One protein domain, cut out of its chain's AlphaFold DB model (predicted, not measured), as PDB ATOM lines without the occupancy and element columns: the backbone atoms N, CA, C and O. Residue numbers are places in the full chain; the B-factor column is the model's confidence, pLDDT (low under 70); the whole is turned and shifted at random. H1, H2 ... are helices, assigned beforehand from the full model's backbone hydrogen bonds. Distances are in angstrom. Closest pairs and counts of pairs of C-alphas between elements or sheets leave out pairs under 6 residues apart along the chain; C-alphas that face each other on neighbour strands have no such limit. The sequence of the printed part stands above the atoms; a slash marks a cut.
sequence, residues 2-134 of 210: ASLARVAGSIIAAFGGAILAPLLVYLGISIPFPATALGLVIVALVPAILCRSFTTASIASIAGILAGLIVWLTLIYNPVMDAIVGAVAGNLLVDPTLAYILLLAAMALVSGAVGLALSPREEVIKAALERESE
ATOM      1  N   ALA A   2      31.188  -5.652  67.730       58.34
ATOM      2  CA  ALA A   2      30.849  -6.069  66.354       58.34
ATOM      3  C   ALA A   2      32.043  -6.162  65.372       58.34
ATOM      4  O   ALA A   2      31.981  -6.903  64.395       58.34
ATOM      5  N   SER A   3      33.141  -5.441  65.623       67.06
ATOM      6  CA  SER A   3      34.372  -5.510  64.822       67.06
ATOM      7  C   SER A   3      35.120  -6.837  64.998       67.06
ATOM      8  O   SER A   3      35.561  -7.429  64.018       67.06
ATOM      9  N   LEU A   4      35.199  -7.342  66.231       69.19
ATOM     10  CA  LEU A   4      35.938  -8.559  66.580       69.19
ATOM     11  C   LEU A   4      35.289  -9.816  65.984       69.19
ATOM     12  O   LEU A   4      35.983 -10.668  65.436       69.19
ATOM     13  N   ALA A   5      33.954  -9.881  65.990       70.88
ATOM     14  CA  ALA A   5      33.205 -10.981  65.383       70.88
ATOM     15  C   ALA A   5      33.401 -11.063  63.855       70.88
ATOM     16  O   ALA A   5      33.509 -12.155  63.302       70.88
ATOM     17  N   ARG A   6      33.497  -9.916  63.166       69.50
ATOM     18  CA  ARG A   6      33.740  -9.868  61.711       69.50
ATOM     19  C   ARG A   6      35.156 -10.313  61.353       69.50
ATOM     20  O   ARG A   6      35.332 -11.076  60.407       69.50
ATOM     21  N   VAL A   7      36.146  -9.883  62.138       68.38
ATOM     22  CA  VAL A   7      37.543 -10.305  61.960       68.38
ATOM     23  C   VAL A   7      37.667 -11.813  62.176       68.38
ATOM     24  O   VAL A   7      38.174 -12.506  61.293       68.38
ATOM     25  N   ALA A   8      37.116 -12.334  63.276       72.06
ATOM     26  CA  ALA A   8      37.120 -13.765  63.572       72.06
ATOM     27  C   ALA A   8      36.423 -14.589  62.475       72.06
ATOM     28  O   ALA A   8      36.971 -15.595  62.028       72.06
ATOM     29  N   GLY A   9      35.270 -14.132  61.974       73.88
ATOM     30  CA  GLY A   9      34.562 -14.792  60.873       73.88
ATOM     31  C   GLY A   9      35.385 -14.871  59.583       73.88
ATOM     32  O   GLY A   9      35.406 -15.919  58.940       73.88
ATOM     33  N   SER A  10      36.114 -13.805  59.230       65.38
ATOM     34  CA  SER A  10      36.976 -13.807  58.037       65.38
ATOM     35  C   SER A  10      38.152 -14.781  58.164       65.38
ATOM     36  O   SER A  10      38.465 -15.494  57.212       65.38
ATOM     37  N   ILE A  11      38.753 -14.869  59.357       68.69
ATOM     38  CA  ILE A  11      39.867 -15.779  59.638       68.69
ATOM     39  C   ILE A  11      39.376 -17.224  59.554       68.69
ATOM     40  O   ILE A  11      39.989 -18.036  58.868       68.69
ATOM     41  N   ILE A  12      38.242 -17.538  60.185       76.06
ATOM     42  CA  ILE A  12      37.658 -18.885  60.156       76.06
ATOM     43  C   ILE A  12      37.287 -19.288  58.723       76.06
ATOM     44  O   ILE A  12      37.552 -20.419  58.331       76.06
ATOM     45  N   ALA A  13      36.732 -18.378  57.919       69.19
ATOM     46  CA  ALA A  13      36.417 -18.661  56.519       69.19
ATOM     47  C   ALA A  13      37.682 -18.894  55.671       69.19
ATOM     48  O   ALA A  13      37.715 -19.831  54.873       69.19
ATOM     49  N   ALA A  14      38.733 -18.090  55.867       65.81
ATOM     50  CA  ALA A  14      39.996 -18.226  55.142       65.81
ATOM     51  C   ALA A  14      40.733 -19.526  55.505       65.81
ATOM     52  O   ALA A  14      41.101 -20.294  54.616       65.81
ATOM     53  N   PHE A  15      40.889 -19.817  56.799       68.06
ATOM     54  CA  PHE A  15      41.510 -21.061  57.265       68.06
ATOM     55  C   PHE A  15      40.650 -22.282  56.946       68.06
ATOM     56  O   PHE A  15      41.173 -23.302  56.501       68.06
ATOM     57  N   GLY A  16      39.331 -22.170  57.110       75.44
ATOM     58  CA  GLY A  16      38.380 -23.215  56.753       75.44
ATOM     59  C   GLY A  16      38.482 -23.577  55.277       75.44
ATOM     60  O   GLY A  16      38.645 -24.748  54.959       75.44
ATOM     61  N   GLY A  17      38.492 -22.591  54.375       65.75
ATOM     62  CA  GLY A  17      38.689 -22.826  52.942       65.75
ATOM     63  C   GLY A  17      40.062 -23.421  52.611       65.75
ATOM     64  O   GLY A  17      40.147 -24.372  51.833       65.75
ATOM     65  N   ALA A  18      41.124 -22.910  53.240       64.88
ATOM     66  CA  ALA A  18      42.495 -23.365  53.009       64.88
ATOM     67  C   ALA A  18      42.760 -24.801  53.495       64.88
ATOM     68  O   ALA A  18      43.591 -25.486  52.907       64.88
ATOM     69  N   ILE A  19      42.062 -25.267  54.537       70.25
ATOM     70  CA  ILE A  19      42.174 -26.642  55.058       70.25
ATOM     71  C   ILE A  19      41.194 -27.579  54.345       70.25
ATOM     72  O   ILE A  19      41.542 -28.715  54.024       70.25
ATOM     73  N   LEU A  20      39.976 -27.114  54.063       72.44
ATOM     74  CA  LEU A  20      38.940 -27.936  53.441       72.44
ATOM     75  C   LEU A  20      39.312 -28.325  52.005       72.44
ATOM     76  O   LEU A  20      39.049 -29.455  51.605       72.44
ATOM     77  N   ALA A  21      39.966 -27.440  51.248       64.44
ATOM     78  CA  ALA A  21      40.402 -27.730  49.881       64.44
ATOM     79  C   ALA A  21      41.372 -28.935  49.780       64.44
ATOM     80  O   ALA A  21      41.041 -29.890  49.074       64.44
ATOM     81  N   PRO A  22      42.520 -28.978  50.488       61.06
ATOM     82  CA  PRO A  22      43.398 -30.147  50.476       61.06
ATOM     83  C   PRO A  22      42.749 -31.385  51.103       61.06
ATOM     84  O   PRO A  22      42.999 -32.492  50.633       61.06
ATOM     85  N   LEU A  23      41.880 -31.224  52.110       71.94
ATOM     86  CA  LEU A  23      41.145 -32.343  52.704       71.94
ATOM     87  C   LEU A  23      40.204 -33.013  51.685       71.94
ATOM     88  O   LEU A  23      40.153 -34.237  51.608       71.94
ATOM     89  N   LEU A  24      39.493 -32.224  50.872       69.88
ATOM     90  CA  LEU A  24      38.611 -32.733  49.813       69.88
ATOM     91  C   LEU A  24      39.393 -33.459  48.710       69.88
ATOM     92  O   LEU A  24      38.951 -34.510  48.244       69.88
ATOM     93  N   VAL A  25      40.575 -32.944  48.349       63.22
ATOM     94  CA  VAL A  25      41.498 -33.613  47.415       63.22
ATOM     95  C   VAL A  25      41.992 -34.939  47.999       63.22
ATOM     96  O   VAL A  25      41.961 -35.957  47.310       63.22
ATOM     97  N   TYR A  26      42.390 -34.954  49.274       71.31
ATOM     98  CA  TYR A  26      42.845 -36.164  49.964       71.31
ATOM     99  C   TYR A  26      41.746 -37.233  50.058       71.31
ATOM    100  O   TYR A  26      42.019 -38.423  49.927       71.31
ATOM    101  N   LEU A  27      40.489 -36.818  50.225       79.62
ATOM    102  CA  LEU A  27      39.331 -37.715  50.261       79.62
ATOM    103  C   LEU A  27      38.944 -38.277  48.880       79.62
ATOM    104  O   LEU A  27      37.959 -39.007  48.780       79.62
ATOM    105  N   GLY A  28      39.681 -37.945  47.813       74.75
ATOM    106  CA  GLY A  28      39.385 -38.408  46.455       74.75
ATOM    107  C   GLY A  28      38.071 -37.856  45.902       74.75
ATOM    108  O   GLY A  28      37.585 -38.326  44.874       74.75
ATOM    109  N   ILE A  29      37.486 -36.855  46.569       77.69
ATOM    110  CA  ILE A  29      36.273 -36.194  46.109       77.69
ATOM    111  C   ILE A  29      36.721 -35.155  45.088       77.69
ATOM    112  O   ILE A  29      36.985 -33.995  45.404       77.69
ATOM    113  N   SER A  30      36.834 -35.591  43.838       56.66
ATOM    114  CA  SER A  30      37.092 -34.737  42.683       56.66
ATOM    115  C   SER A  30      35.861 -33.875  42.390       56.66
ATOM    116  O   SER A  30      35.165 -34.076  41.394       56.66
ATOM    117  N   ILE A  31      35.543 -32.936  43.282       53.88
ATOM    118  CA  ILE A  31      34.588 -31.875  42.978       53.88
ATOM    119  C   ILE A  31      35.302 -30.939  41.993       53.88
ATOM    120  O   ILE A  31      36.380 -30.437  42.317       53.88
ATOM    121  N   PRO A  32      34.746 -30.676  40.798       57.22
ATOM    122  CA  PRO A  32      35.334 -29.773  39.807       57.22
ATOM    123  C   PRO A  32      35.186 -28.290  40.211       57.22
ATOM    124  O   PRO A  32      34.815 -27.448  39.397       57.22
ATOM    125  N   PHE A  33      35.438 -27.957  41.479       46.25
ATOM    126  CA  PHE A  33      35.240 -26.622  42.034       46.25
ATOM    127  C   PHE A  33      36.218 -26.333  43.187       46.25
ATOM    128  O   PHE A  33      36.173 -27.021  44.203       46.25
ATOM    129  N   PRO A  34      37.040 -25.276  43.101       53.94
ATOM    130  CA  PRO A  34      37.621 -24.685  41.910       53.94
ATOM    131  C   PRO A  34      39.150 -24.786  42.009       53.94
ATOM    132  O   PRO A  34      39.814 -23.943  42.603       53.94
ATOM    133  N   ALA A  35      39.713 -25.805  41.361       52.41
ATOM    134  CA  ALA A  35      41.121 -25.797  40.958       52.41
ATOM    135  C   ALA A  35      41.368 -24.853  39.760       52.41
ATOM    136  O   ALA A  35      42.490 -24.721  39.278       52.41
ATOM    137  N   THR A  36      40.323 -24.192  39.248       59.56
ATOM    138  CA  THR A  36      40.466 -23.122  38.265       59.56
ATOM    139  C   THR A  36      41.053 -21.895  38.953       59.56
ATOM    140  O   THR A  36      40.684 -21.568  40.079       59.56
ATOM    141  N   ALA A  37      41.947 -21.181  38.265       52.69
ATOM    142  CA  ALA A  37      42.562 -19.947  38.763       52.69
ATOM    143  C   ALA A  37      41.532 -18.956  39.350       52.69
ATOM    144  O   ALA A  37      41.826 -18.247  40.306       52.69
ATOM    145  N   LEU A  38      40.296 -18.973  38.837       54.66
ATOM    146  CA  LEU A  38      39.170 -18.178  39.325       54.66
ATOM    147  C   LEU A  38      38.808 -18.465  40.795       54.66
ATOM    148  O   LEU A  38      38.482 -17.548  41.541       54.66
ATOM    149  N   GLY A  39      38.894 -19.723  41.226       66.38
ATOM    150  CA  GLY A  39      38.645 -20.145  42.600       66.38
ATOM    151  C   GLY A  39      39.646 -19.596  43.597       66.38
ATOM    152  O   GLY A  39      39.273 -19.025  44.620       66.38
ATOM    153  N   LEU A  40      40.923 -19.724  43.247       64.44
ATOM    154  CA  LEU A  40      42.030 -19.166  44.014       64.44
ATOM    155  C   LEU A  40      41.942 -17.641  44.086       64.44
ATOM    156  O   LEU A  40      42.150 -17.065  45.151       64.44
ATOM    157  N   VAL A  41      41.559 -16.994  42.983       63.59
ATOM    158  CA  VAL A  41      41.330 -15.547  42.926       63.59
ATOM    159  C   VAL A  41      40.186 -15.129  43.854       63.59
ATOM    160  O   VAL A  41      40.339 -14.152  44.579       63.59
ATOM    161  N   ILE A  42      39.080 -15.879  43.912       63.66
ATOM    162  CA  ILE A  42      37.966 -15.590  44.832       63.66
ATOM    163  C   ILE A  42      38.399 -15.772  46.293       63.66
ATOM    164  O   ILE A  42      38.158 -14.883  47.107       63.66
ATOM    165  N   VAL A  43      39.084 -16.870  46.630       67.62
ATOM    166  CA  VAL A  43      39.584 -17.108  47.997       67.62
ATOM    167  C   VAL A  43      40.581 -16.023  48.424       67.62
ATOM    168  O   VAL A  43      40.553 -15.595  49.576       67.62
ATOM    169  N   ALA A  44      41.406 -15.522  47.500       64.31
ATOM    170  CA  ALA A  44      42.336 -14.426  47.763       64.31
ATOM    171  C   ALA A  44      41.649 -13.046  47.870       64.31
ATOM    172  O   ALA A  44      42.085 -12.208  48.658       64.31
ATOM    173  N   LEU A  45      40.573 -12.797  47.114       61.66
ATOM    174  CA  LEU A  45      39.859 -11.510  47.097       61.66
ATOM    175  C   LEU A  45      38.873 -11.333  48.254       61.66
ATOM    176  O   LEU A  45      38.656 -10.205  48.697       61.66
ATOM    177  N   VAL A  46      38.270 -12.412  48.758       69.00
ATOM    178  CA  VAL A  46      37.253 -12.337  49.824       69.00
ATOM    179  C   VAL A  46      37.778 -11.646  51.099       69.00
ATOM    180  O   VAL A  46      37.092 -10.744  51.590       69.00
ATOM    181  N   PRO A  47      38.984 -11.953  51.619       61.59
ATOM    182  CA  PRO A  47      39.545 -11.239  52.768       61.59
ATOM    183  C   PRO A  47      39.808  -9.755  52.483       61.59
ATOM    184  O   PRO A  47      39.562  -8.915  53.346       61.59
ATOM    185  N   ALA A  48      40.256  -9.421  51.267       59.22
ATOM    186  CA  ALA A  48      40.532  -8.041  50.864       59.22
ATOM    187  C   ALA A  48      39.252  -7.190  50.784       59.22
ATOM    188  O   ALA A  48      39.259  -6.026  51.176       59.22
ATOM    189  N   ILE A  49      38.137  -7.774  50.335       63.25
ATOM    190  CA  ILE A  49      36.836  -7.090  50.247       63.25
ATOM    191  C   ILE A  49      36.215  -6.877  51.640       63.25
ATOM    192  O   ILE A  49      35.531  -5.880  51.870       63.25
ATOM    193  N   LEU A  50      36.449  -7.795  52.583       60.88
ATOM    194  CA  LEU A  50      35.846  -7.749  53.922       60.88
ATOM    195  C   LEU A  50      36.593  -6.833  54.914       60.88
ATOM    196  O   LEU A  50      35.997  -6.381  55.895       60.88
ATOM    197  N   CYS A  51      37.866  -6.525  54.665       60.81
ATOM    198  CA  CYS A  51      38.741  -5.793  55.584       60.81
ATOM    199  C   CYS A  51      38.975  -4.341  55.125       60.81
ATOM    200  O   CYS A  51      39.915  -4.048  54.395       60.81
ATOM    201  N   ARG A  52      38.109  -3.411  55.558       65.81
ATOM    202  CA  ARG A  52      38.139  -1.991  55.136       65.81
ATOM    203  C   ARG A  52      39.022  -1.073  56.004       65.81
ATOM    204  O   ARG A  52      39.138   0.105  55.684       65.81
ATOM    205  N   SER A  53      39.633  -1.551  57.096       62.84
ATOM    206  CA  SER A  53      40.447  -0.710  57.999       62.84
ATOM    207  C   SER A  53      41.952  -0.999  57.915       62.84
ATOM    208  O   SER A  53      42.386  -2.121  57.671       62.84
ATOM    209  N   PHE A  54      42.778   0.024  58.143       51.97
ATOM    210  CA  PHE A  54      44.233  -0.018  57.928       51.97
ATOM    211  C   PHE A  54      44.962  -1.094  58.762       51.97
ATOM    212  O   PHE A  54      45.895  -1.728  58.284       51.97
ATOM    213  N   THR A  55      44.486  -1.396  59.974       60.59
ATOM    214  CA  THR A  55      44.993  -2.506  60.807       60.59
ATOM    215  C   THR A  55      44.568  -3.886  60.299       60.59
ATOM    216  O   THR A  55      45.263  -4.874  60.529       60.59
ATOM    217  N   THR A  56      43.466  -3.968  59.550       57.94
ATOM    218  CA  THR A  56      43.047  -5.205  58.877       57.94
ATOM    219  C   THR A  56      43.798  -5.464  57.569       57.94
ATOM    220  O   THR A  56      43.860  -6.614  57.145       57.94
ATOM    221  N   ALA A  57      44.449  -4.455  56.978       60.19
ATOM    222  CA  ALA A  57      45.256  -4.620  55.766       60.19
ATOM    223  C   ALA A  57      46.503  -5.489  56.011       60.19
ATOM    224  O   ALA A  57      46.790  -6.397  55.233       60.19
ATOM    225  N   SER A  58      47.201  -5.284  57.132       63.31
ATOM    226  CA  SER A  58      48.368  -6.097  57.499       63.31
ATOM    227  C   SER A  58      47.972  -7.551  57.765       63.31
ATOM    228  O   SER A  58      48.601  -8.473  57.253       63.31
ATOM    229  N   ILE A  59      46.867  -7.771  58.482       65.81
ATOM    230  CA  ILE A  59      46.352  -9.120  58.758       65.81
ATOM    231  C   ILE A  59      45.881  -9.793  57.461       65.81
ATOM    232  O   ILE A  59      46.161 -10.971  57.252       65.81
ATOM    233  N   ALA A  60      45.245  -9.046  56.552       64.38
ATOM    234  CA  ALA A  60      44.854  -9.545  55.237       64.38
ATOM    235  C   ALA A  60      46.069  -9.901  54.365       64.38
ATOM    236  O   ALA A  60      46.040 -10.927  53.692       64.38
ATOM    237  N   SER A  61      47.158  -9.124  54.415       66.75
ATOM    238  CA  SER A  61      48.393  -9.467  53.695       66.75
ATOM    239  C   SER A  61      49.044 -10.738  54.241       66.75
ATOM    240  O   SER A  61      49.430 -11.603  53.460       66.75
ATOM    241  N   ILE A  62      49.088 -10.907  55.568       68.62
ATOM    242  CA  ILE A  62      49.643 -12.110  56.197       68.62
ATOM    243  C   ILE A  62      48.770 -13.317  55.852       68.62
ATOM    244  O   ILE A  62      49.297 -14.341  55.433       68.62
ATOM    245  N   ALA A  63      47.444 -13.184  55.949       67.56
ATOM    246  CA  ALA A  63      46.505 -14.239  55.575       67.56
ATOM    247  C   ALA A  63      46.597 -14.595  54.082       67.56
ATOM    248  O   ALA A  63      46.559 -15.774  53.737       67.56
ATOM    249  N   GLY A  64      46.774 -13.606  53.201       70.88
ATOM    250  CA  GLY A  64      46.971 -13.813  51.766       70.88
ATOM    251  C   GLY A  64      48.286 -14.525  51.445       70.88
ATOM    252  O   GLY A  64      48.293 -15.451  50.635       70.88
ATOM    253  N   ILE A  65      49.382 -14.161  52.120       71.94
ATOM    254  CA  ILE A  65      50.673 -14.857  52.004       71.94
ATOM    255  C   ILE A  65      50.541 -16.300  52.498       71.94
ATOM    256  O   ILE A  65      51.004 -17.216  51.824       71.94
ATOM    257  N   LEU A  66      49.868 -16.523  53.632       72.31
ATOM    258  CA  LEU A  66      49.655 -17.860  54.194       72.31
ATOM    259  C   LEU A  66      48.792 -18.731  53.276       72.31
ATOM    260  O   LEU A  66      49.149 -19.875  53.007       72.31
ATOM    261  N   ALA A  67      47.698 -18.185  52.740       68.88
ATOM    262  CA  ALA A  67      46.857 -18.875  51.769       68.88
ATOM    263  C   ALA A  67      47.631 -19.185  50.479       68.88
ATOM    264  O   ALA A  67      47.578 -20.312  49.993       68.88
ATOM    265  N   GLY A  68      48.408 -18.228  49.963       71.25
ATOM    266  CA  GLY A  68      49.281 -18.429  48.807       71.25
ATOM    267  C   GLY A  68      50.341 -19.506  49.046       71.25
ATOM    268  O   GLY A  68      50.592 -20.320  48.163       71.25
ATOM    269  N   LEU A  69      50.905 -19.572  50.253       72.50
ATOM    270  CA  LEU A  69      51.886 -20.579  50.651       72.50
ATOM    271  C   LEU A  69      51.255 -21.972  50.788       72.50
ATOM    272  O   LEU A  69      51.848 -22.949  50.342       72.50
ATOM    273  N   ILE A  70      50.037 -22.076  51.327       71.12
ATOM    274  CA  ILE A  70      49.276 -23.338  51.387       71.12
ATOM    275  C   ILE A  70      48.928 -23.826  49.973       71.12
ATOM    276  O   ILE A  70      49.099 -25.002  49.647       71.12
ATOM    277  N   VAL A  71      48.483 -22.921  49.102       68.81
ATOM    278  CA  VAL A  71      48.209 -23.226  47.692       68.81
ATOM    279  C   VAL A  71      49.491 -23.647  46.971       68.81
ATOM    280  O   VAL A  71      49.490 -24.619  46.227       68.81
ATOM    281  N   TRP A  72      50.615 -22.985  47.232       72.69
ATOM    282  CA  TRP A  72      51.907 -23.375  46.672       72.69
ATOM    283  C   TRP A  72      52.349 -24.766  47.150       72.69
ATOM    284  O   TRP A  72      52.690 -25.612  46.327       72.69
ATOM    285  N   LEU A  73      52.254 -25.045  48.455       74.44
ATOM    286  CA  LEU A  73      52.564 -26.358  49.033       74.44
ATOM    287  C   LEU A  73      51.681 -27.471  48.460       74.44
ATOM    288  O   LEU A  73      52.147 -28.592  48.288       74.44
ATOM    289  N   THR A  74      50.417 -27.178  48.154       70.94
ATOM    290  CA  THR A  74      49.504 -28.151  47.531       70.94
ATOM    291  C   THR A  74      49.762 -28.323  46.035       70.94
ATOM    292  O   THR A  74      49.630 -29.433  45.521       70.94
ATOM    293  N   LEU A  75      50.190 -27.268  45.335       67.75
ATOM    294  CA  LEU A  75      50.550 -27.328  43.915       67.75
ATOM    295  C   LEU A  75      51.901 -28.006  43.669       67.75
ATOM    296  O   LEU A  75      52.075 -28.569  42.591       67.75
ATOM    297  N   ILE A  76      52.817 -28.017  44.644       71.81
ATOM    298  CA  ILE A  76      54.116 -28.704  44.525       71.81
ATOM    299  C   ILE A  76      53.959 -30.216  44.302       71.81
ATOM    300  O   ILE A  76      54.821 -30.853  43.708       71.81
ATOM    301  N   TYR A  77      52.833 -30.792  44.734       75.00
ATOM    302  CA  TYR A  77      52.507 -32.202  44.512       75.00
ATOM    303  C   TYR A  77      51.696 -32.441  43.230       75.00
ATOM    304  O   TYR A  77      51.313 -33.579  42.951       75.00
ATOM    305  N   ASN A  78      51.413 -31.398  42.441       78.50
ATOM    306  CA  ASN A  78      50.679 -31.527  41.190       78.50
ATOM    307  C   ASN A  78      51.651 -31.637  39.996       78.50
ATOM    308  O   ASN A  78      52.301 -30.648  39.645       78.50
ATOM    309  N   PRO A  79      51.707 -32.790  39.302       78.00
ATOM    310  CA  PRO A  79      52.668 -33.021  38.221       78.00
ATOM    311  C   PRO A  79      52.468 -32.085  37.019       78.00
ATOM    312  O   PRO A  79      53.405 -31.836  36.265       78.00
ATOM    313  N   VAL A  80      51.262 -31.537  36.834       78.50
ATOM    314  CA  VAL A  80      50.977 -30.587  35.746       78.50
ATOM    315  C   VAL A  80      51.653 -29.242  36.004       78.50
ATOM    316  O   VAL A  80      52.199 -28.641  35.082       78.50
ATOM    317  N   MET A  81      51.650 -28.775  37.254       73.69
ATOM    318  CA  MET A  81      52.321 -27.525  37.615       73.69
ATOM    319  C   MET A  81      53.832 -27.657  37.522       73.69
ATOM    320  O   MET A  81      54.481 -26.733  37.040       73.69
ATOM    321  N   ASP A  82      54.374 -28.812  37.899       79.56
ATOM    322  CA  ASP A  82      55.809 -29.067  37.806       79.56
ATOM    323  C   ASP A  82      56.284 -29.075  36.340       79.56
ATOM    324  O   ASP A  82      57.327 -28.514  36.011       79.56
ATOM    325  N   ALA A  83      55.457 -29.580  35.416       81.75
ATOM    326  CA  ALA A  83      55.718 -29.486  33.979       81.75
ATOM    327  C   ALA A  83      55.691 -28.034  33.460       81.75
ATOM    328  O   ALA A  83      56.539 -27.651  32.653       81.75
ATOM    329  N   ILE A  84      54.742 -27.212  33.922       79.69
ATOM    330  CA  ILE A  84      54.651 -25.794  33.534       79.69
ATOM    331  C   ILE A  84      55.846 -25.012  34.084       79.69
ATOM    332  O   ILE A  84      56.476 -24.254  33.345       79.69
ATOM    333  N   VAL A  85      56.184 -25.201  35.360       80.88
ATOM    334  CA  VAL A  85      57.316 -24.512  35.989       80.88
ATOM    335  C   VAL A  85      58.629 -24.984  35.383       80.88
ATOM    336  O   VAL A  85      59.465 -24.144  35.069       80.88
ATOM    337  N   GLY A  86      58.777 -26.278  35.099       81.19
ATOM    338  CA  GLY A  86      59.911 -26.813  34.351       81.19
ATOM    339  C   GLY A  86      60.042 -26.198  32.954       81.19
ATOM    340  O   GLY A  86      61.141 -25.818  32.553       81.19
ATOM    341  N   ALA A  87      58.932 -26.015  32.231       82.19
ATOM    342  CA  ALA A  87      58.942 -25.374  30.915       82.19
ATOM    343  C   ALA A  87      59.326 -23.884  30.989       82.19
ATOM    344  O   ALA A  87      60.095 -23.399  30.157       82.19
ATOM    345  N   VAL A  88      58.822 -23.149  31.981       79.94
ATOM    346  CA  VAL A  88      59.161 -21.732  32.187       79.94
ATOM    347  C   VAL A  88      60.618 -21.582  32.640       79.94
ATOM    348  O   VAL A  88      61.367 -20.817  32.035       79.94
ATOM    349  N   ALA A  89      61.045 -22.355  33.640       85.31
ATOM    350  CA  ALA A  89      62.415 -22.370  34.154       85.31
ATOM    351  C   ALA A  89      63.428 -22.731  33.058       85.31
ATOM    352  O   ALA A  89      64.441 -22.049  32.902       85.31
ATOM    353  N   GLY A  90      63.105 -23.736  32.235       85.06
ATOM    354  CA  GLY A  90      63.926 -24.151  31.101       85.06
ATOM    355  C   GLY A  90      64.104 -23.054  30.048       85.06
ATOM    356  O   GLY A  90      65.208 -22.872  29.543       85.06
ATOM    357  N   ASN A  91      63.056 -22.274  29.758       89.06
ATOM    358  CA  ASN A  91      63.147 -21.153  28.813       89.06
ATOM    359  C   ASN A  91      63.936 -19.957  29.365       89.06
ATOM    360  O   ASN A  91      64.560 -19.225  28.601       89.06
ATOM    361  N   LEU A  92      63.909 -19.749  30.681       87.50
ATOM    362  CA  LEU A  92      64.616 -18.650  31.343       87.50
ATOM    363  C   LEU A  92      66.064 -19.004  31.729       87.50
ATOM    364  O   LEU A  92      66.795 -18.111  32.147       87.50
ATOM    365  N   LEU A  93      66.486 -20.270  31.584       92.62
ATOM    366  CA  LEU A  93      67.744 -20.808  32.132       92.62
ATOM    367  C   LEU A  93      67.911 -20.522  33.635       92.62
ATOM    368  O   LEU A  93      69.013 -20.277  34.127       92.62
ATOM    369  N   VAL A  94      66.803 -20.539  34.374       91.50
ATOM    370  CA  VAL A  94      66.782 -20.283  35.814       91.50
ATOM    371  C   VAL A  94      66.583 -21.604  36.549       91.50
ATOM    372  O   VAL A  94      65.829 -22.461  36.095       91.50
ATOM    373  N   ASP A  95      67.254 -21.767  37.691       88.75
ATOM    374  CA  ASP A  95      67.058 -22.927  38.562       88.75
ATOM    375  C   ASP A  95      65.563 -23.079  38.923       88.75
ATOM    376  O   ASP A  95      64.923 -22.070  39.251       88.75
ATOM    377  N   PRO A  96      64.979 -24.292  38.890       77.94
ATOM    378  CA  PRO A  96      63.556 -24.502  39.170       77.94
ATOM    379  C   PRO A  96      63.118 -23.877  40.495       77.94
ATOM    380  O   PRO A  96      62.062 -23.248  40.581       77.94
ATOM    381  N   THR A  97      63.972 -23.968  41.514       79.00
ATOM    382  CA  THR A  97      63.728 -23.391  42.841       79.00
ATOM    383  C   THR A  97      63.556 -21.874  42.763       79.00
ATOM    384  O   THR A  97      62.662 -21.294  43.382       79.00
ATOM    385  N   LEU A  98      64.392 -21.221  41.957       79.50
ATOM    386  CA  LEU A  98      64.388 -19.774  41.791       79.50
ATOM    387  C   LEU A  98      63.214 -19.316  40.910       79.50
ATOM    388  O   LEU A  98      62.644 -18.257  41.165       79.50
ATOM    389  N   ALA A  99      62.770 -20.145  39.959       78.62
ATOM    390  CA  ALA A  99      61.546 -19.907  39.193       78.62
ATOM    391  C   ALA A  99      60.290 -19.908  40.087       78.62
ATOM    392  O   ALA A  99      59.442 -19.024  39.951       78.62
ATOM    393  N   TYR A 100      60.195 -20.830  41.053       76.94
ATOM    394  CA  TYR A 100      59.105 -20.838  42.039       76.94
ATOM    395  C   TYR A 100      59.106 -19.582  42.921       76.94
ATOM    396  O   TYR A 100      58.048 -18.990  43.148       76.94
ATOM    397  N   ILE A 101      60.282 -19.144  43.383       78.19
ATOM    398  CA  ILE A 101      60.421 -17.919  44.184       78.19
ATOM    399  C   ILE A 101      60.002 -16.688  43.371       78.19
ATOM    400  O   ILE A 101      59.256 -15.850  43.874       78.19
ATOM    401  N   LEU A 102      60.427 -16.591  42.108       78.88
ATOM    402  CA  LEU A 102      60.044 -15.494  41.215       78.88
ATOM    403  C   LEU A 102      58.537 -15.472  40.941       78.88
ATOM    404  O   LEU A 102      57.938 -14.397  40.941       78.88
ATOM    405  N   LEU A 103      57.910 -16.637  40.758       76.75
ATOM    406  CA  LEU A 103      56.462 -16.746  40.580       76.75
ATOM    407  C   LEU A 103      55.709 -16.259  41.829       76.75
ATOM    408  O   LEU A 103      54.782 -15.457  41.718       76.75
ATOM    409  N   LEU A 104      56.129 -16.701  43.018       74.69
ATOM    410  CA  LEU A 104      55.565 -16.252  44.297       74.69
ATOM    411  C   LEU A 104      55.732 -14.741  44.489       74.69
ATOM    412  O   LEU A 104      54.774 -14.056  44.849       74.69
ATOM    413  N   ALA A 105      56.921 -14.213  44.200       75.81
ATOM    414  CA  ALA A 105      57.204 -12.785  44.284       75.81
ATOM    415  C   ALA A 105      56.336 -11.974  43.309       75.81
ATOM    416  O   ALA A 105      55.779 -10.949  43.699       75.81
ATOM    417  N   ALA A 106      56.159 -12.449  42.071       77.19
ATOM    418  CA  ALA A 106      55.292 -11.814  41.083       77.19
ATOM    419  C   ALA A 106      53.827 -11.792  41.543       77.19
ATOM    420  O   ALA A 106      53.174 -10.754  41.466       77.19
ATOM    421  N   MET A 107      53.323 -12.902  42.089       75.56
ATOM    422  CA  MET A 107      51.958 -12.982  42.620       75.56
ATOM    423  C   MET A 107      51.753 -12.047  43.820       75.56
ATOM    424  O   MET A 107      50.732 -11.361  43.899       75.56
ATOM    425  N   ALA A 108      52.736 -11.959  44.721       74.06
ATOM    426  CA  ALA A 108      52.709 -11.018  45.840       74.06
ATOM    427  C   ALA A 108      52.708  -9.556  45.359       74.06
ATOM    428  O   ALA A 108      51.931  -8.745  45.865       74.06
ATOM    429  N   LEU A 109      53.516  -9.230  44.343       74.44
ATOM    430  CA  LEU A 109      53.557  -7.903  43.720       74.44
ATOM    431  C   LEU A 109      52.220  -7.525  43.081       74.44
ATOM    432  O   LEU A 109      51.726  -6.421  43.303       74.44
ATOM    433  N   VAL A 110      51.614  -8.444  42.325       76.56
ATOM    434  CA  VAL A 110      50.302  -8.230  41.700       76.56
ATOM    435  C   VAL A 110      49.230  -8.021  42.768       76.56
ATOM    436  O   VAL A 110      48.452  -7.075  42.667       76.56
ATOM    437  N   SER A 111      49.221  -8.838  43.825       73.88
ATOM    438  CA  SER A 111      48.284  -8.682  44.943       73.88
ATOM    439  C   SER A 111      48.439  -7.325  45.642       73.88
ATOM    440  O   SER A 111      47.455  -6.616  45.856       73.88
ATOM    441  N   GLY A 112      49.679  -6.903  45.912       73.00
ATOM    442  CA  GLY A 112      49.972  -5.592  46.495       73.00
ATOM    443  C   GLY A 112      49.544  -4.427  45.598       73.00
ATOM    444  O   GLY A 112      48.927  -3.474  46.075       73.00
ATOM    445  N   ALA A 113      49.800  -4.518  44.290       72.75
ATOM    446  CA  ALA A 113      49.394  -3.504  43.319       72.75
ATOM    447  C   ALA A 113      47.865  -3.382  43.215       72.75
ATOM    448  O   ALA A 113      47.338  -2.270  43.168       72.75
ATOM    449  N   VAL A 114      47.144  -4.507  43.238       77.62
ATOM    450  CA  VAL A 114      45.673  -4.524  43.256       77.62
ATOM    451  C   VAL A 114      45.138  -3.930  44.559       77.62
ATOM    452  O   VAL A 114      44.213  -3.120  44.518       77.62
ATOM    453  N   GLY A 115      45.743  -4.259  45.703       71.25
ATOM    454  CA  GLY A 115      45.387  -3.664  46.993       71.25
ATOM    455  C   GLY A 115      45.561  -2.142  47.011       71.25
ATOM    456  O   GLY A 115      44.677  -1.428  47.479       71.25
ATOM    457  N   LEU A 116      46.652  -1.635  46.431       72.75
ATOM    458  CA  LEU A 116      46.888  -0.197  46.272       72.75
ATOM    459  C   LEU A 116      45.874   0.453  45.325       72.75
ATOM    460  O   LEU A 116      45.338   1.513  45.645       72.75
ATOM    461  N   ALA A 117      45.570  -0.187  44.194       74.88
ATOM    462  CA  ALA A 117      44.603   0.325  43.222       74.88
ATOM    463  C   ALA A 117      43.169   0.382  43.775       74.88
ATOM    464  O   ALA A 117      42.403   1.267  43.400       74.88
ATOM    465  N   LEU A 118      42.811  -0.549  44.665       75.81
ATOM    466  CA  LEU A 118      41.501  -0.606  45.318       75.81
ATOM    467  C   LEU A 118      41.438   0.197  46.622       75.81
ATOM    468  O   LEU A 118      40.347   0.365  47.175       75.81
ATOM    469  N   SER A 119      42.573   0.691  47.127       77.81
ATOM    470  CA  SER A 119      42.582   1.489  48.349       77.81
ATOM    471  C   SER A 119      41.752   2.767  48.144       77.81
ATOM    472  O   SER A 119      41.902   3.450  47.124       77.81
ATOM    473  N   PRO A 120      40.819   3.090  49.061       70.19
ATOM    474  CA  PRO A 120      40.032   4.306  48.940       70.19
ATOM    475  C   PRO A 120      40.983   5.499  48.941       70.19
ATOM    476  O   PRO A 120      41.804   5.636  49.847       70.19
ATOM    477  N   ARG A 121      40.873   6.350  47.910       77.38
ATOM    478  CA  ARG A 121      41.674   7.572  47.807       77.38
ATOM    479  C   ARG A 121      41.575   8.351  49.112       77.38
ATOM    480  O   ARG A 121      40.483   8.535  49.646       77.38
ATOM    481  N   GLU A 122      42.719   8.833  49.574       76.50
ATOM    482  CA  GLU A 122      42.892   9.609  50.805       76.50
ATOM    483  C   GLU A 122      41.890  10.774  50.919       76.50
ATOM    484  O   GLU A 122      41.416  11.100  52.003       76.50
ATOM    485  N   GLU A 123      41.491  11.339  49.778       77.94
ATOM    486  CA  GLU A 123      40.460  12.375  49.653       77.94
ATOM    487  C   GLU A 123      39.089  11.937  50.190       77.94
ATOM    488  O   GLU A 123      38.403  12.718  50.842       77.94
ATOM    489  N   VAL A 124      38.692  10.680  49.976       79.81
ATOM    490  CA  VAL A 124      37.414  10.137  50.467       79.81
ATOM    491  C   VAL A 124      37.454   9.952  51.983       79.81
ATOM    492  O   VAL A 124      36.445  10.153  52.654       79.81
ATOM    493  N   ILE A 125      38.619   9.592  52.526       78.88
ATOM    494  CA  ILE A 125      38.820   9.442  53.970       78.88
ATOM    495  C   ILE A 125      38.793  10.817  54.642       78.88
ATOM    496  O   ILE A 125      38.098  10.980  55.643       78.88
ATOM    497  N   LYS A 126      39.471  11.819  54.063       84.75
ATOM    498  CA  LYS A 126      39.408  13.207  54.544       84.75
ATOM    499  C   LYS A 126      37.984  13.756  54.511       84.75
ATOM    500  O   LYS A 126      37.521  14.248  55.529       84.75
ATOM    501  N   ALA A 127      37.258  13.567  53.408       83.50
ATOM    502  CA  ALA A 127      35.870  14.019  53.300       83.50
ATOM    503  C   ALA A 127      34.918  13.311  54.287       83.50
ATOM    504  O   ALA A 127      33.926  13.896  54.719       83.50
ATOM    505  N   ALA A 128      35.186  12.050  54.641       80.44
ATOM    506  CA  ALA A 128      34.412  11.335  55.657       80.44
ATOM    507  C   ALA A 128      34.713  11.848  57.077       80.44
ATOM    508  O   ALA A 128      33.782  12.055  57.849       80.44
ATOM    509  N   LEU A 129      35.987  12.105  57.387       85.00
ATOM    510  CA  LEU A 129      36.419  12.690  58.662       85.00
ATOM    511  C   LEU A 129      35.903  14.120  58.853       85.00
ATOM    512  O   LEU A 129      35.479  14.472  59.949       85.00
ATOM    513  N   GLU A 130      35.908  14.937  57.798       89.31
ATOM    514  CA  GLU A 130      35.351  16.293  57.840       89.31
ATOM    515  C   GLU A 130      33.842  16.261  58.108       89.31
ATOM    516  O   GLU A 130      33.370  17.003  58.965       89.31
ATOM    517  N   ARG A 131      33.096  15.333  57.487       84.69
ATOM    518  CA  ARG A 131      31.670  15.144  57.803       84.69
ATOM    519  C   ARG A 131      31.428  14.715  59.247       84.69
ATOM    520  O   ARG A 131      30.545  15.271  59.884       84.69
ATOM    521  N   GLU A 132      32.206  13.775  59.782       80.56
ATOM    522  CA  GLU A 132      32.077  13.392  61.198       80.56
ATOM    523  C   GLU A 132      32.448  14.539  62.152       80.56
ATOM    524  O   GLU A 132      31.885  14.629  63.242       80.56
ATOM    525  N   SER A 133      33.355  15.437  61.754       83.69
ATOM    526  CA  SER A 133      33.698  16.627  62.538       83.69
ATOM    527  C   SER A 133      32.595  17.688  62.521       83.69
ATOM    528  O   SER A 133      32.415  18.373  63.526       83.69
ATOM    529  N   GLU A 134      31.879  17.857  61.409       78.81
ATOM    530  CA  GLU A 134      30.757  18.804  61.306       78.81
ATOM    531  C   GLU A 134      29.480  18.258  61.957       78.81
ATOM    532  O   GLU A 134      28.701  19.011  62.538       78.81
TER     533      GLU A 134
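What this domain is: This is residues 2 to 134 of the 210 residues of the protein "zinc_ribbon_2 domain-containing protein" of archaeon HR02 (UniProt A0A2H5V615). H1, H2 and H3 pack in a triangle; H5, loosely alongside H3, completes an up-and-down bundle, directions alternating. H4 lies across one end of H5, and residues 121 to 134, with H6, stick out. The printed part, 133 residues with six named helices, is all helix in class and loose, radius of gyration of the C-alphas 18.3 A, spanning 61 by 37 by 20 A.

How they stand to each other: H1, residues 2 to 26, and H2, residues 37 to 50, form a hairpin, C-alphas of Ser 10 and Pro 47 closest, 6.4 A. H2 and H3, residues 54 to 75, form another. H4, residues 79 to 92, touches H5, residues 96 to 118, about perpendicular, 87 degrees. H6, residues 122 to 134, touches no helix. In H4, H5 and H6 every O i to N i+4 pair is within hydrogen-bond range.

Where its parts are: H1, 36.3 A long, begins at C-alpha 2 (30.849, -6.069, 66.354); H6 ends at C-alpha 134 (30.757, 18.804, 61.306).

The domain as a whole: The printed part has no cut; residues 30 to 63, among others, are under pLDDT 70.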